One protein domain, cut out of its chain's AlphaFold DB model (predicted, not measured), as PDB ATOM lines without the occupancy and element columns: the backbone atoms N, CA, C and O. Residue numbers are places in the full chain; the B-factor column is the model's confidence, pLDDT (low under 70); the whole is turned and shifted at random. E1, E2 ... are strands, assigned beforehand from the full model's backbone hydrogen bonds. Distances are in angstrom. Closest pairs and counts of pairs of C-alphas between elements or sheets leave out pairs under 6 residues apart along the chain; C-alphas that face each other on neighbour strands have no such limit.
ATOM      1  N   ILE A   3     -43.293  28.113  30.343       94.88
ATOM      2  CA  ILE A   3     -42.932  29.296  31.113       94.88
ATOM      3  C   ILE A   3     -41.893  28.869  32.143       94.88
ATOM      4  O   ILE A   3     -42.166  28.001  32.976       94.88
ATOM      5  N   TYR A   4     -40.718  29.490  32.086       94.44
ATOM      6  CA  TYR A   4     -39.757  29.480  33.181       94.44
ATOM      7  C   TYR A   4     -39.939  30.731  34.036       94.44
ATOM      8  O   TYR A   4     -40.285  31.791  33.521       94.44
ATOM      9  N   ALA A   5     -39.692  30.628  35.334       94.81
ATOM     10  CA  ALA A   5     -39.815  31.747  36.256       94.81
ATOM     11  C   ALA A   5     -38.735  31.701  37.335       94.81
ATOM     12  O   ALA A   5     -38.469  30.643  37.909       94.81
ATOM     13  N   ALA A   6     -38.132  32.849  37.637       93.88
ATOM     14  CA  ALA A   6     -37.396  33.019  38.883       93.88
ATOM     15  C   ALA A   6     -38.398  33.278  40.015       93.88
ATOM     16  O   ALA A   6     -39.285  34.121  39.881       93.88
ATOM     17  N   LYS A   7     -38.282  32.541  41.125       93.81
ATOM     18  CA  LYS A   7     -39.167  32.755  42.272       93.81
ATOM     19  C   LYS A   7     -38.744  34.027  43.020       93.81
ATOM     20  O   LYS A   7     -37.579  34.099  43.420       93.81
ATOM     21  N   PRO A   8     -39.652  34.994  43.239       94.06
ATOM     22  CA  PRO A   8     -39.333  36.204  43.987       94.06
ATOM     23  C   PRO A   8     -38.889  35.892  45.422       94.06
ATOM     24  O   PRO A   8     -39.320  34.909  46.031       94.06
ATOM     25  N   SER A   9     -38.034  36.748  45.985       90.31
ATOM     26  CA  SER A   9     -37.613  36.614  47.384       90.31
ATOM     27  C   SER A   9     -38.811  36.790  48.322       90.31
ATOM     28  O   SER A   9     -39.602  37.715  48.159       90.31
ATOM     29  N   GLY A  10     -38.945  35.897  49.305       89.06
ATOM     30  CA  GLY A  10     -40.048  35.906  50.273       89.06
ATOM     31  C   GLY A  10     -41.300  35.140  49.840       89.06
ATOM     32  O   GLY A  10     -42.158  34.904  50.684       89.06
ATOM     33  N   TRP A  11     -41.393  34.694  48.583       93.25
ATOM     34  CA  TRP A  11     -42.499  33.842  48.144       93.25
ATOM     35  C   TRP A  11     -42.255  32.391  48.569       93.25
ATOM     36  O   TRP A  11     -41.160  31.844  48.375       93.25
ATOM     37  N   GLY A  12     -43.287  31.761  49.135       89.12
ATOM     38  CA  GLY A  12     -43.257  30.358  49.541       89.12
ATOM     39  C   GLY A  12     -43.186  29.432  48.328       89.12
ATOM     40  O   GLY A  12     -42.101  29.047  47.877       89.12
ATOM     41  N   ASP A  13     -44.352  29.089  47.795       94.75
ATOM     42  CA  ASP A  13     -44.490  28.378  46.529       94.75
ATOM     43  C   ASP A  13     -44.641  29.368  45.368       94.75
ATOM     44  O   ASP A  13     -44.830  30.560  45.579       94.75
ATOM     45  N   LEU A  14     -44.506  28.892  44.130       96.94
ATOM     46  CA  LEU A  14     -44.736  29.707  42.940       96.94
ATOM     47  C   LEU A  14     -45.807  29.045  42.085       96.94
ATOM     48  O   LEU A  14     -45.657  27.886  41.705       96.94
ATOM     49  N   TYR A  15     -46.864  29.782  41.772       97.81
ATOM     50  CA  TYR A  15     -47.983  29.348  40.948       97.81
ATOM     51  C   TYR A  15     -48.060  30.185  39.675       97.81
ATOM     52  O   TYR A  15     -47.735  31.373  39.681       97.81
ATOM     53  N   ALA A  16     -48.524  29.563  38.594       97.69
ATOM     54  CA  ALA A  16     -48.898  30.237  37.360       97.69
ATOM     55  C   ALA A  16     -50.406  30.076  37.133       97.69
ATOM     56  O   ALA A  16     -50.907  28.962  36.946       97.69
ATOM     57  N   TYR A  17     -51.130  31.191  37.123       96.50
ATOM     58  CA  TYR A  17     -52.523  31.264  36.694       96.50
ATOM     59  C   TYR A  17     -52.559  31.792  35.261       96.50
ATOM     60  O   TYR A  17     -52.207  32.944  35.020       96.50
ATOM     61  N   VAL A  18     -52.929  30.940  34.304       96.75
ATOM     62  CA  VAL A  18     -52.924  31.259  32.868       96.75
ATOM     63  C   VAL A  18     -54.346  31.221  32.345       96.75
ATOM     64  O   VAL A  18     -55.053  30.240  32.577       96.75
ATOM     65  N   TYR A  19     -54.753  32.262  31.626       94.56
ATOM     66  CA  TYR A  19     -56.112  32.388  31.121       94.56
ATOM     67  C   TYR A  19     -56.184  33.119  29.777       94.56
ATOM     68  O   TYR A  19     -55.288  33.882  29.428       94.56
ATOM     69  N   THR A  20     -57.261  32.892  29.030       92.62
ATOM     70  CA  THR A  20     -57.592  33.593  27.776       92.62
ATOM     71  C   THR A  20     -58.977  34.219  27.881       92.62
ATOM     72  O   THR A  20     -59.886  33.575  28.405       92.62
ATOM     73  N   GLY A  21     -59.166  35.416  27.317       82.75
ATOM     74  CA  GLY A  21     -60.440  36.147  27.367       82.75
ATOM     75  C   GLY A  21     -60.718  36.814  28.720       82.75
ATOM     76  O   GLY A  21     -59.919  36.709  29.649       82.75
ATOM     77  N   ASP A  22     -61.858  37.502  28.822       73.81
ATOM     78  CA  ASP A  22     -62.314  38.192  30.033       73.81
ATOM     79  C   ASP A  22     -63.768  37.770  30.364       73.81
ATOM     80  O   ASP A  22     -64.556  37.447  29.473       73.81
ATOM     81  N   GLY A  23     -64.153  37.780  31.645       68.44
ATOM     82  CA  GLY A  23     -65.530  37.495  32.080       68.44
ATOM     83  C   GLY A  23     -65.938  36.013  32.020       68.44
ATOM     84  O   GLY A  23     -65.121  35.119  32.216       68.44
ATOM     85  N   ALA A  24     -67.228  35.741  31.788       69.25
ATOM     86  CA  ALA A  24     -67.818  34.394  31.871       69.25
ATOM     87  C   ALA A  24     -67.337  33.406  30.787       69.25
ATOM     88  O   ALA A  24     -67.611  32.212  30.879       69.25
ATOM     89  N   THR A  25     -66.642  33.894  29.760       75.12
ATOM     90  CA  THR A  25     -66.097  33.090  28.656       75.12
ATOM     91  C   THR A  25     -64.607  32.794  28.818       75.12
ATOM     92  O   THR A  25     -64.016  32.159  27.944       75.12
ATOM     93  N   ALA A  26     -63.990  33.245  29.917       82.44
ATOM     94  CA  ALA A  26     -62.575  33.030  30.158       82.44
ATOM     95  C   ALA A  26     -62.269  31.540  30.363       82.44
ATOM     96  O   ALA A  26     -62.880  30.868  31.194       82.44
ATOM     97  N   VAL A  27     -61.281  31.034  29.626       91.38
ATOM     98  CA  VAL A  27     -60.710  29.702  29.856       91.38
ATOM     99  C   VAL A  27     -59.468  29.891  30.705       91.38
ATOM    100  O   VAL A  27     -58.624  30.717  30.368       91.38
ATOM    101  N   ASN A  28     -59.344  29.142  31.794       93.69
ATOM    102  CA  ASN A  28     -58.178  29.163  32.666       93.69
ATOM    103  C   ASN A  28     -57.570  27.768  32.808       93.69
ATOM    104  O   ASN A  28     -58.171  26.753  32.457       93.69
ATOM    105  N   ASN A  29     -56.327  27.724  33.275       95.00
ATOM    106  CA  ASN A  29     -55.624  26.467  33.497       95.00
ATOM    107  C   ASN A  29     -56.104  25.715  34.748       95.00
ATOM    108  O   ASN A  29     -55.992  24.492  34.790       95.00
ATOM    109  N   ALA A  30     -56.593  26.435  35.756       94.94
ATOM    110  CA  ALA A  30     -57.202  25.908  36.974       94.94
ATOM    111  C   ALA A  30     -57.972  27.033  37.689       94.94
ATOM    112  O   ALA A  30     -57.851  28.199  37.317       94.94
ATOM    113  N   ALA A  31     -58.722  26.705  38.746       94.25
ATOM    114  CA  ALA A  31     -59.218  27.717  39.678       94.25
ATOM    115  C   ALA A  31     -58.046  28.476  40.330       94.25
ATOM    116  O   ALA A  31     -56.948  27.929  40.460       94.25
ATOM    117  N   TRP A  32     -58.277  29.721  40.759       91.94
ATOM    118  CA  TRP A  32     -57.292  30.477  41.544       91.94
ATOM    119  C   TRP A  32     -56.797  29.634  42.738       91.94
ATOM    120  O   TRP A  32     -57.645  29.048  43.417       91.94
ATOM    121  N   PRO A  33     -55.478  29.534  43.018       95.12
ATOM    122  CA  PRO A  33     -54.344  30.329  42.507       95.12
ATOM    123  C   PRO A  33     -53.700  29.860  41.185       95.12
ATOM    124  O   PRO A  33     -52.626  30.330  40.813       95.12
ATOM    125  N   GLY A  34     -54.312  28.933  40.452       95.81
ATOM    126  CA  GLY A  34     -53.709  28.323  39.267       95.81
ATOM    127  C   GLY A  34     -52.908  27.069  39.616       95.81
ATOM    128  O   GLY A  34     -53.237  26.343  40.553       95.81
ATOM    129  N   VAL A  35     -51.853  26.787  38.849       97.75
ATOM    130  CA  VAL A  35     -51.062  25.553  38.990       97.75
ATOM    131  C   VAL A  35     -49.698  25.862  39.596       97.75
ATOM    132  O   VAL A  35     -49.000  26.765  39.133       97.75
ATOM    133  N   LYS A  36     -49.302  25.089  40.613       97.69
ATOM    134  CA  LYS A  36     -47.973  25.174  41.231       97.69
ATOM    135  C   LYS A  36     -46.895  24.828  40.200       97.69
ATOM    136  O   LYS A  36     -46.964  23.785  39.555       97.69
ATOM    137  N   MET A  37     -45.899  25.693  40.051       96.44
ATOM    138  CA  MET A  37     -44.754  25.486  39.170       96.44
ATOM    139  C   MET A  37     -43.738  24.533  39.812       96.44
ATOM    140  O   MET A  37     -43.546  24.526  41.031       96.44
ATOM    141  N   THR A  38     -43.037  23.755  38.989       94.62
ATOM    142  CA  THR A  38     -42.057  22.757  39.451       94.62
ATOM    143  C   THR A  38     -40.643  23.319  39.360       94.62
ATOM    144  O   THR A  38     -40.294  23.909  38.342       94.62
ATOM    145  N   ALA A  39     -39.812  23.137  40.389       91.88
ATOM    146  CA  ALA A  39     -38.403  23.534  40.331       91.88
ATOM    147  C   ALA A  39     -37.666  22.793  39.199       91.88
ATOM    148  O   ALA A  39     -37.888  21.598  38.991       91.88
ATOM    149  N   THR A  40     -36.801  23.496  38.468       87.75
ATOM    150  CA  THR A  40     -36.023  22.908  37.374       87.75
ATOM    151  C   THR A  40     -34.867  22.055  37.889       87.75
ATOM    152  O   THR A  40     -34.243  22.342  38.912       87.75
ATOM    153  N   THR A  41     -34.545  21.009  37.135       76.75
ATOM    154  CA  THR A  41     -33.295  20.251  37.238       76.75
ATOM    155  C   THR A  41     -32.286  20.759  36.206       76.75
ATOM    156  O   THR A  41     -32.645  21.451  35.250       76.75
ATOM    157  N   ALA A  42     -31.012  20.374  36.346       64.38
ATOM    158  CA  ALA A  42     -29.973  20.727  35.374       64.38
ATOM    159  C   ALA A  42     -30.302  20.267  33.936       64.38
ATOM    160  O   ALA A  42     -29.876  20.903  32.978       64.38
ATOM    161  N   THR A  43     -31.079  19.190  33.782       63.94
ATOM    162  CA  THR A  43     -31.421  18.575  32.490       63.94
ATOM    163  C   THR A  43     -32.681  19.127  31.827       63.94
ATOM    164  O   THR A  43     -32.815  19.021  30.613       63.94
ATOM    165  N   ASP A  44     -33.618  19.706  32.582       70.62
ATOM    166  CA  ASP A  44     -34.918  20.153  32.049       70.62
ATOM    167  C   ASP A  44     -35.182  21.654  32.232       70.62
ATOM    168  O   ASP A  44     -36.270  22.136  31.900       70.62
ATOM    169  N   GLY A  45     -34.182  22.369  32.750       67.88
ATOM    170  CA  GLY A  45     -34.229  23.787  33.059       67.88
ATOM    171  C   GLY A  45     -33.859  24.714  31.916       67.88
ATOM    172  O   GLY A  45     -33.780  25.904  32.168       67.88
ATOM    173  N   CYS A  46     -33.607  24.239  30.691       79.00
ATOM    174  CA  CYS A  46     -33.205  25.126  29.590       79.00
ATOM    175  C   CYS A  46     -31.937  25.948  29.925       79.00
ATOM    176  O   CYS A  46     -31.877  27.164  29.727       79.00
ATOM    177  N   HIS A  47     -30.968  25.293  30.573       73.75
ATOM    178  CA  HIS A  47     -29.786  25.915  31.190       73.75
ATOM    179  C   HIS A  47     -30.091  27.028  32.217       73.75
ATOM    180  O   HIS A  47     -29.199  27.785  32.593       73.75
ATOM    181  N   GLN A  48     -31.327  27.124  32.714       75.88
ATOM    182  CA  GLN A  48     -31.699  28.023  33.802       75.88
ATOM    183  C   GLN A  48     -31.420  27.347  35.146       75.88
ATOM    184  O   GLN A  48     -32.083  26.378  35.528       75.88
ATOM    185  N   SER A  49     -30.447  27.882  35.880       73.12
ATOM    186  CA  SER A  49     -30.240  27.537  37.283       73.12
ATOM    187  C   SER A  49     -31.308  28.201  38.156       73.12
ATOM    188  O   SER A  49     -31.702  29.343  37.918       73.12
ATOM    189  N   ASN A  50     -31.771  27.480  39.183       79.44
ATOM    190  CA  ASN A  50     -32.690  27.989  40.211       79.44
ATOM    191  C   ASN A  50     -34.010  28.575  39.667       79.44
ATOM    192  O   ASN A  50     -34.527  29.554  40.205       79.44
ATOM    193  N   ALA A  51     -34.554  27.988  38.599       89.56
ATOM    194  CA  ALA A  51     -35.825  28.399  38.013       89.56
ATOM    195  C   ALA A  51     -36.957  27.428  38.375       89.56
ATOM    196  O   ALA A  51     -36.744  26.316  38.855       89.56
ATOM    197  N   TYR A  52     -38.182  27.861  38.111       94.31
ATOM    198  CA  TYR A  52     -39.396  27.063  38.171       94.31
ATOM    199  C   TYR A  52     -40.011  26.976  36.779       94.31
ATOM    200  O   TYR A  52     -39.832  27.877  35.963       94.31
ATOM    201  N   LYS A  53     -40.740  25.900  36.502       94.12
ATOM    202  CA  LYS A  53     -41.261  25.555  35.182       94.12
ATOM    203  C   LYS A  53     -42.746  25.237  35.237       94.12
ATOM    204  O   LYS A  53     -43.209  24.516  36.120       94.12
ATOM    205  N   TYR A  54     -43.465  25.724  34.233       95.56
ATOM    206  CA  TYR A  54     -44.850  25.369  33.959       95.56
ATOM    207  C   TYR A  54     -45.054  25.140  32.459       95.56
ATOM    208  O   TYR A  54     -44.645  25.960  31.635       95.56
ATOM    209  N   VAL A  55     -45.674  24.015  32.097       94.75
ATOM    210  CA  VAL A  55     -46.036  23.704  30.707       94.75
ATOM    211  C   VAL A  55     -47.447  24.222  30.464       94.75
ATOM    212  O   VAL A  55     -48.397  23.740  31.074       94.75
ATOM    213  N   VAL A  56     -47.585  25.211  29.581       95.69
ATOM    214  CA  VAL A  56     -48.885  25.825  29.288       95.69
ATOM    215  C   VAL A  56     -49.672  24.919  28.332       95.69
ATOM    216  O   VAL A  56     -49.148  24.600  27.256       95.69
ATOM    217  N   PRO A  57     -50.913  24.523  28.677       94.31
ATOM    218  CA  PRO A  57     -51.782  23.750  27.794       94.31
ATOM    219  C   PRO A  57     -51.965  24.408  26.422       94.31
ATOM    220  O   PRO A  57     -52.029  25.631  26.310       94.31
ATOM    221  N   THR A  58     -52.071  23.607  25.359       91.50
ATOM    222  CA  THR A  58     -52.124  24.108  23.972       91.50
ATOM    223  C   THR A  58     -53.308  25.043  23.710       91.50
ATOM    224  O   THR A  58     -53.170  25.995  22.948       91.50
ATOM    225  N   ASN A  59     -54.446  24.830  24.374       90.81
ATOM    226  CA  ASN A  59     -55.625  25.700  24.286       90.81
ATOM    227  C   ASN A  59     -55.434  27.079  24.949       90.81
ATOM    228  O   ASN A  59     -56.247  27.964  24.723       90.81
ATOM    229  N   LEU A  60     -54.372  27.265  25.739       93.38
ATOM    230  CA  LEU A  60     -53.999  28.522  26.405       93.38
ATOM    231  C   LEU A  60     -52.665  29.078  25.879       93.38
ATOM    232  O   LEU A  60     -52.021  29.909  26.514       93.38
ATOM    233  N   ALA A  61     -52.191  28.576  24.740       89.38
ATOM    234  CA  ALA A  61     -50.866  28.889  24.222       89.38
ATOM    235  C   ALA A  61     -50.799  30.145  23.345       89.38
ATOM    236  O   ALA A  61     -49.736  30.437  22.804       89.38
ATOM    237  N   LYS A  62     -51.909  30.856  23.156       90.00
ATOM    238  CA  LYS A  62     -51.991  32.035  22.297       90.00
ATOM    239  C   LYS A  62     -52.973  33.036  22.892       90.00
ATOM    240  O   LYS A  62     -54.002  32.618  23.414       90.00
ATOM    241  N   ASP A  63     -52.638  34.324  22.799       90.50
ATOM    242  CA  ASP A  63     -53.452  35.443  23.291       90.50
ATOM    243  C   ASP A  63     -53.865  35.270  24.768       90.50
ATOM    244  O   ASP A  63     -54.946  35.678  25.198       90.50
ATOM    245  N   ALA A  64     -52.996  34.621  25.549       94.88
ATOM    246  CA  ALA A  64     -53.218  34.346  26.955       94.88
ATOM    247  C   ALA A  64     -52.573  35.424  27.827       94.88
ATOM    248  O   ALA A  64     -51.690  36.172  27.409       94.88
ATOM    249  N   LYS A  65     -53.004  35.469  29.080       95.00
ATOM    250  CA  LYS A  65     -52.414  36.268  30.147       95.00
ATOM    251  C   LYS A  65     -51.973  35.322  31.259       95.00
ATOM    252  O   LYS A  65     -52.640  34.319  31.519       95.00
ATOM    253  N   VAL A  66     -50.859  35.630  31.914       96.62
ATOM    254  CA  VAL A  66     -50.378  34.888  33.085       96.62
ATOM    255  C   VAL A  66     -50.218  35.804  34.289       96.62
ATOM    256  O   VAL A  66     -49.709  36.920  34.184       96.62
ATOM    257  N   ILE A  67     -50.654  35.311  35.442       96.06
ATOM    258  CA  ILE A  67     -50.404  35.907  36.750       96.06
ATOM    259  C   ILE A  67     -49.560  34.912  37.537       96.06
ATOM    260  O   ILE A  67     -49.940  33.747  37.694       96.06
ATOM    261  N   PHE A  68     -48.418  35.372  38.031       97.69
ATOM    262  CA  PHE A  68     -47.597  34.616  38.964       97.69
ATOM    263  C   PHE A  68     -48.010  34.968  40.387       97.69
ATOM    264  O   PHE A  68     -48.238  36.137  40.683       97.69
ATOM    265  N   ASN A  69     -48.127  33.980  41.270       96.31
ATOM    266  CA  ASN A  69     -48.509  34.209  42.666       96.31
ATOM    267  C   ASN A  69     -47.887  33.177  43.618       96.31
ATOM    268  O   ASN A  69     -47.326  32.175  43.171       96.31
ATOM    269  N   ASP A  70     -47.980  33.429  44.923       95.75
ATOM    270  CA  ASP A  70     -47.416  32.576  45.976       95.75
ATOM    271  C   ASP A  70     -48.382  31.502  46.518       95.75
ATOM    272  O   ASP A  70     -48.044  30.763  47.442       95.75
ATOM    273  N   GLY A  71     -49.589  31.404  45.952       92.69
ATOM    274  CA  GLY A  71     -50.701  30.608  46.478       92.69
ATOM    275  C   GLY A  71     -51.528  31.328  47.551       92.69
ATOM    276  O   GLY A  71     -52.550  30.797  47.987       92.69
ATOM    277  N   GLY A  72     -51.104  32.526  47.963       87.25
ATOM    278  CA  GLY A  72     -51.750  33.387  48.944       87.25
ATOM    279  C   GLY A  72     -52.122  34.746  48.347       87.25
ATOM    280  O   GLY A  72     -52.803  34.833  47.325       87.25
ATOM    281  N   SER A  73     -51.735  35.826  49.030       88.19
ATOM    282  CA  SER A  73     -52.081  37.196  48.635       88.19
ATOM    283  C   SER A  73     -51.039  37.875  47.743       88.19
ATOM    284  O   SER A  73     -51.312  38.966  47.239       88.19
ATOM    285  N   GLN A  74     -49.842  37.298  47.574       94.12
ATOM    286  CA  GLN A  74     -48.788  37.912  46.766       94.12
ATOM    287  C   GLN A  74     -48.964  37.510  45.301       94.12
ATOM    288  O   GLN A  74     -49.041  36.329  44.978       94.12
ATOM    289  N   GLN A  75     -49.020  38.493  44.402       95.00
ATOM    290  CA  GLN A  75     -49.163  38.252  42.968       95.00
ATOM    291  C   GLN A  75     -48.482  39.334  42.134       95.00
ATOM    292  O   GLN A  75     -48.372  40.486  42.559       95.00
ATOM    293  N   LEU A  76     -48.044  38.940  40.942       93.75
ATOM    294  CA  LEU A  76     -47.547  39.810  39.888       93.75
ATOM    295  C   LEU A  76     -48.166  39.370  38.552       93.75
ATOM    296  O   LEU A  76     -47.972  38.221  38.142       93.75
ATOM    297  N   PRO A  77     -48.879  40.263  37.844       92.81
ATOM    298  CA  PRO A  77     -49.182  41.663  38.178       92.81
ATOM    299  C   PRO A  77     -50.091  41.812  39.413       92.81
ATOM    300  O   PRO A  77     -50.615  40.825  39.923       92.81
ATOM    301  N   GLY A  78     -50.210  43.032  39.948       89.25
ATOM    302  CA  GLY A  78     -50.933  43.297  41.198       89.25
ATOM    303  C   GLY A  78     -52.436  42.995  41.129       89.25
ATOM    304  O   GLY A  78     -53.011  42.787  40.066       89.25
ATOM    305  N   SER A  79     -53.108  42.992  42.283       86.88
ATOM    306  CA  SER A  79     -54.555  42.743  42.336       86.88
ATOM    307  C   SER A  79     -55.330  43.712  41.438       86.88
ATOM    308  O   SER A  79     -55.191  44.922  41.585       86.88
ATOM    309  N   ARG A  80     -56.221  43.166  40.595       85.94
ATOM    310  CA  ARG A  80     -57.030  43.877  39.579       85.94
ATOM    311  C   ARG A  80     -56.254  44.392  38.363       85.94
ATOM    312  O   ARG A  80     -56.883  44.955  37.470       85.94
ATOM    313  N   GLU A  81     -54.948  44.161  38.290       90.38
ATOM    314  CA  GLU A  81     -54.187  44.383  37.063       90.38
ATOM    315  C   GLU A  81     -54.386  43.203  36.096       90.38
ATOM    316  O   GLU A  81     -54.507  42.051  36.531       90.38
ATOM    317  N   PRO A  82     -54.414  43.444  34.774       90.12
ATOM    318  CA  PRO A  82     -54.371  42.369  33.790       90.12
ATOM    319  C   PRO A  82     -53.092  41.530  33.935       90.12
ATOM    320  O   PRO A  82     -52.022  42.076  34.191       90.12
ATOM    321  N   GLY A  83     -53.177  40.214  33.709       93.19
ATOM    322  CA  GLY A  83     -51.991  39.353  33.660       93.19
ATOM    323  C   GLY A  83     -51.028  39.712  32.520       93.19
ATOM    324  O   GLY A  83     -51.415  40.341  31.532       93.19
ATOM    325  N   ILE A  84     -49.772  39.276  32.638       95.94
ATOM    326  CA  ILE A  84     -48.722  39.513  31.639       95.94
ATOM    327  C   ILE A  84     -49.068  38.740  30.364       95.94
ATOM    328  O   ILE A  84     -49.366  37.546  30.425       95.94
ATOM    329  N   THR A  85     -49.006  39.396  29.207       95.38
ATOM    330  CA  THR A  85     -49.291  38.765  27.911       95.38
ATOM    331  C   THR A  85     -48.349  37.589  27.637       95.38
ATOM    332  O   THR A  85     -47.126  37.721  27.709       95.38
ATOM    333  N   TYR A  86     -48.923  36.448  27.258       95.12
ATOM    334  CA  TYR A  86     -48.228  35.239  26.836       95.12
ATOM    335  C   TYR A  86     -48.788  34.748  25.495       95.12
ATOM    336  O   TYR A  86     -49.929  34.299  25.392       95.12
ATOM    337  N   ASN A  87     -47.940  34.790  24.469       93.44
ATOM    338  CA  ASN A  87     -48.291  34.426  23.093       93.44
ATOM    339  C   ASN A  87     -47.641  33.108  22.641       93.44
ATOM    340  O   ASN A  87     -47.372  32.918  21.456       93.44
ATOM    341  N   GLY A  88     -47.380  32.197  23.584       92.00
ATOM    342  CA  GLY A  88     -46.822  30.877  23.290       92.00
ATOM    343  C   GLY A  88     -45.295  30.819  23.307       92.00
ATOM    344  O   GLY A  88     -44.613  31.774  23.674       92.00
ATOM    345  N   GLY A  89     -44.748  29.665  22.917       91.88
ATOM    346  CA  GLY A  89     -43.297  29.453  22.831       91.88
ATOM    347  C   GLY A  89     -42.642  29.049  24.154       91.88
ATOM    348  O   GLY A  89     -43.258  28.372  24.985       91.88
ATOM    349  N   ILE A  90     -41.358  29.377  24.306       92.31
ATOM    350  CA  ILE A  90     -40.597  29.222  25.549       92.31
ATOM    351  C   ILE A  90     -40.219  30.626  26.012       92.31
ATOM    352  O   ILE A  90     -39.657  31.398  25.242       92.31
ATOM    353  N   VAL A  91     -40.567  30.970  27.246       93.94
ATOM    354  CA  VAL A  91     -40.402  32.318  27.809       93.94
ATOM    355  C   VAL A  91     -39.847  32.233  29.223       93.94
ATOM    356  O   VAL A  91     -39.968  31.192  29.879       93.94
ATOM    357  N   LYS A  92     -39.260  33.330  29.705       93.44
ATOM    358  CA  LYS A  92     -38.774  33.432  31.083       93.44
ATOM    359  C   LYS A  92     -39.293  34.690  31.763       93.44
ATOM    360  O   LYS A  92     -39.041  35.791  31.290       93.44
ATOM    361  N   TRP A  93     -39.943  34.510  32.905       95.62
ATOM    362  CA  TRP A  93     -40.248  35.584  33.839       95.62
ATOM    363  C   TRP A  93     -39.101  35.775  34.841       95.62
ATOM    364  O   TRP A  93     -38.541  34.804  35.359       95.62
ATOM    365  N   ASP A  94     -38.738  37.027  35.106       92.75
ATOM    366  CA  ASP A  94     -37.619  37.401  35.981       92.75
ATOM    367  C   ASP A  94     -37.976  37.442  37.477       92.75
ATOM    368  O   ASP A  94     -37.082  37.595  38.308       92.75
TER     369      ASP A  94
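AT A GLANCE: This is residues 3 to 94 of the 400 residues of the protein "Alpha-amylase" of Bifidobacterium sp. DSM 109960 (UniProt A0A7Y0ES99). Little of this model is regular: two small three-stranded sheets, E3-E1-E6 and E2-E4-E5, are bridged by residues 35 to 39, paired at one end with E2 and at the other with E3. The 92 printed residues include six named strands, E1 to E6 in order, holding 28 residues, and no named helix: all strand. The first sheet is mixed, the second antiparallel; the whole is compact, radius of gyration of the C-alphas 12.7 A, spanning 40 by 28 by 18 A.

HOW THE PARTS SIT: Start at E1, residues 3 to 6, antiparallel to E3, residues 51 to 55, with N 5 and O 52 2.8 A apart. E1 is parallel to E6, residues 90 to 93; see N 4 and O 91, 2.9 A. E2, residues 15 to 20, is antiparallel to E4, residues 64 to 69; see N 17 and O 67, 2.9 A. E4 and E5, residues 84 to 86, form a hairpin; see N 66 and O 84, 2.8 A.

IN THESE COORDINATES: Find C-alpha 3 at (-42.932, 29.296, 31.113), where E1 begins. E2 runs 16.8 A, E4 16.4 A. E6 ends at C-alpha 93, (-40.248, 35.584, 33.839).

THE WHOLE: The printed part has no cut. Links E2 to E3 and E4 to E5 are long. Residues 23 to 24, 42 to 43 and 45 have pLDDT under 70.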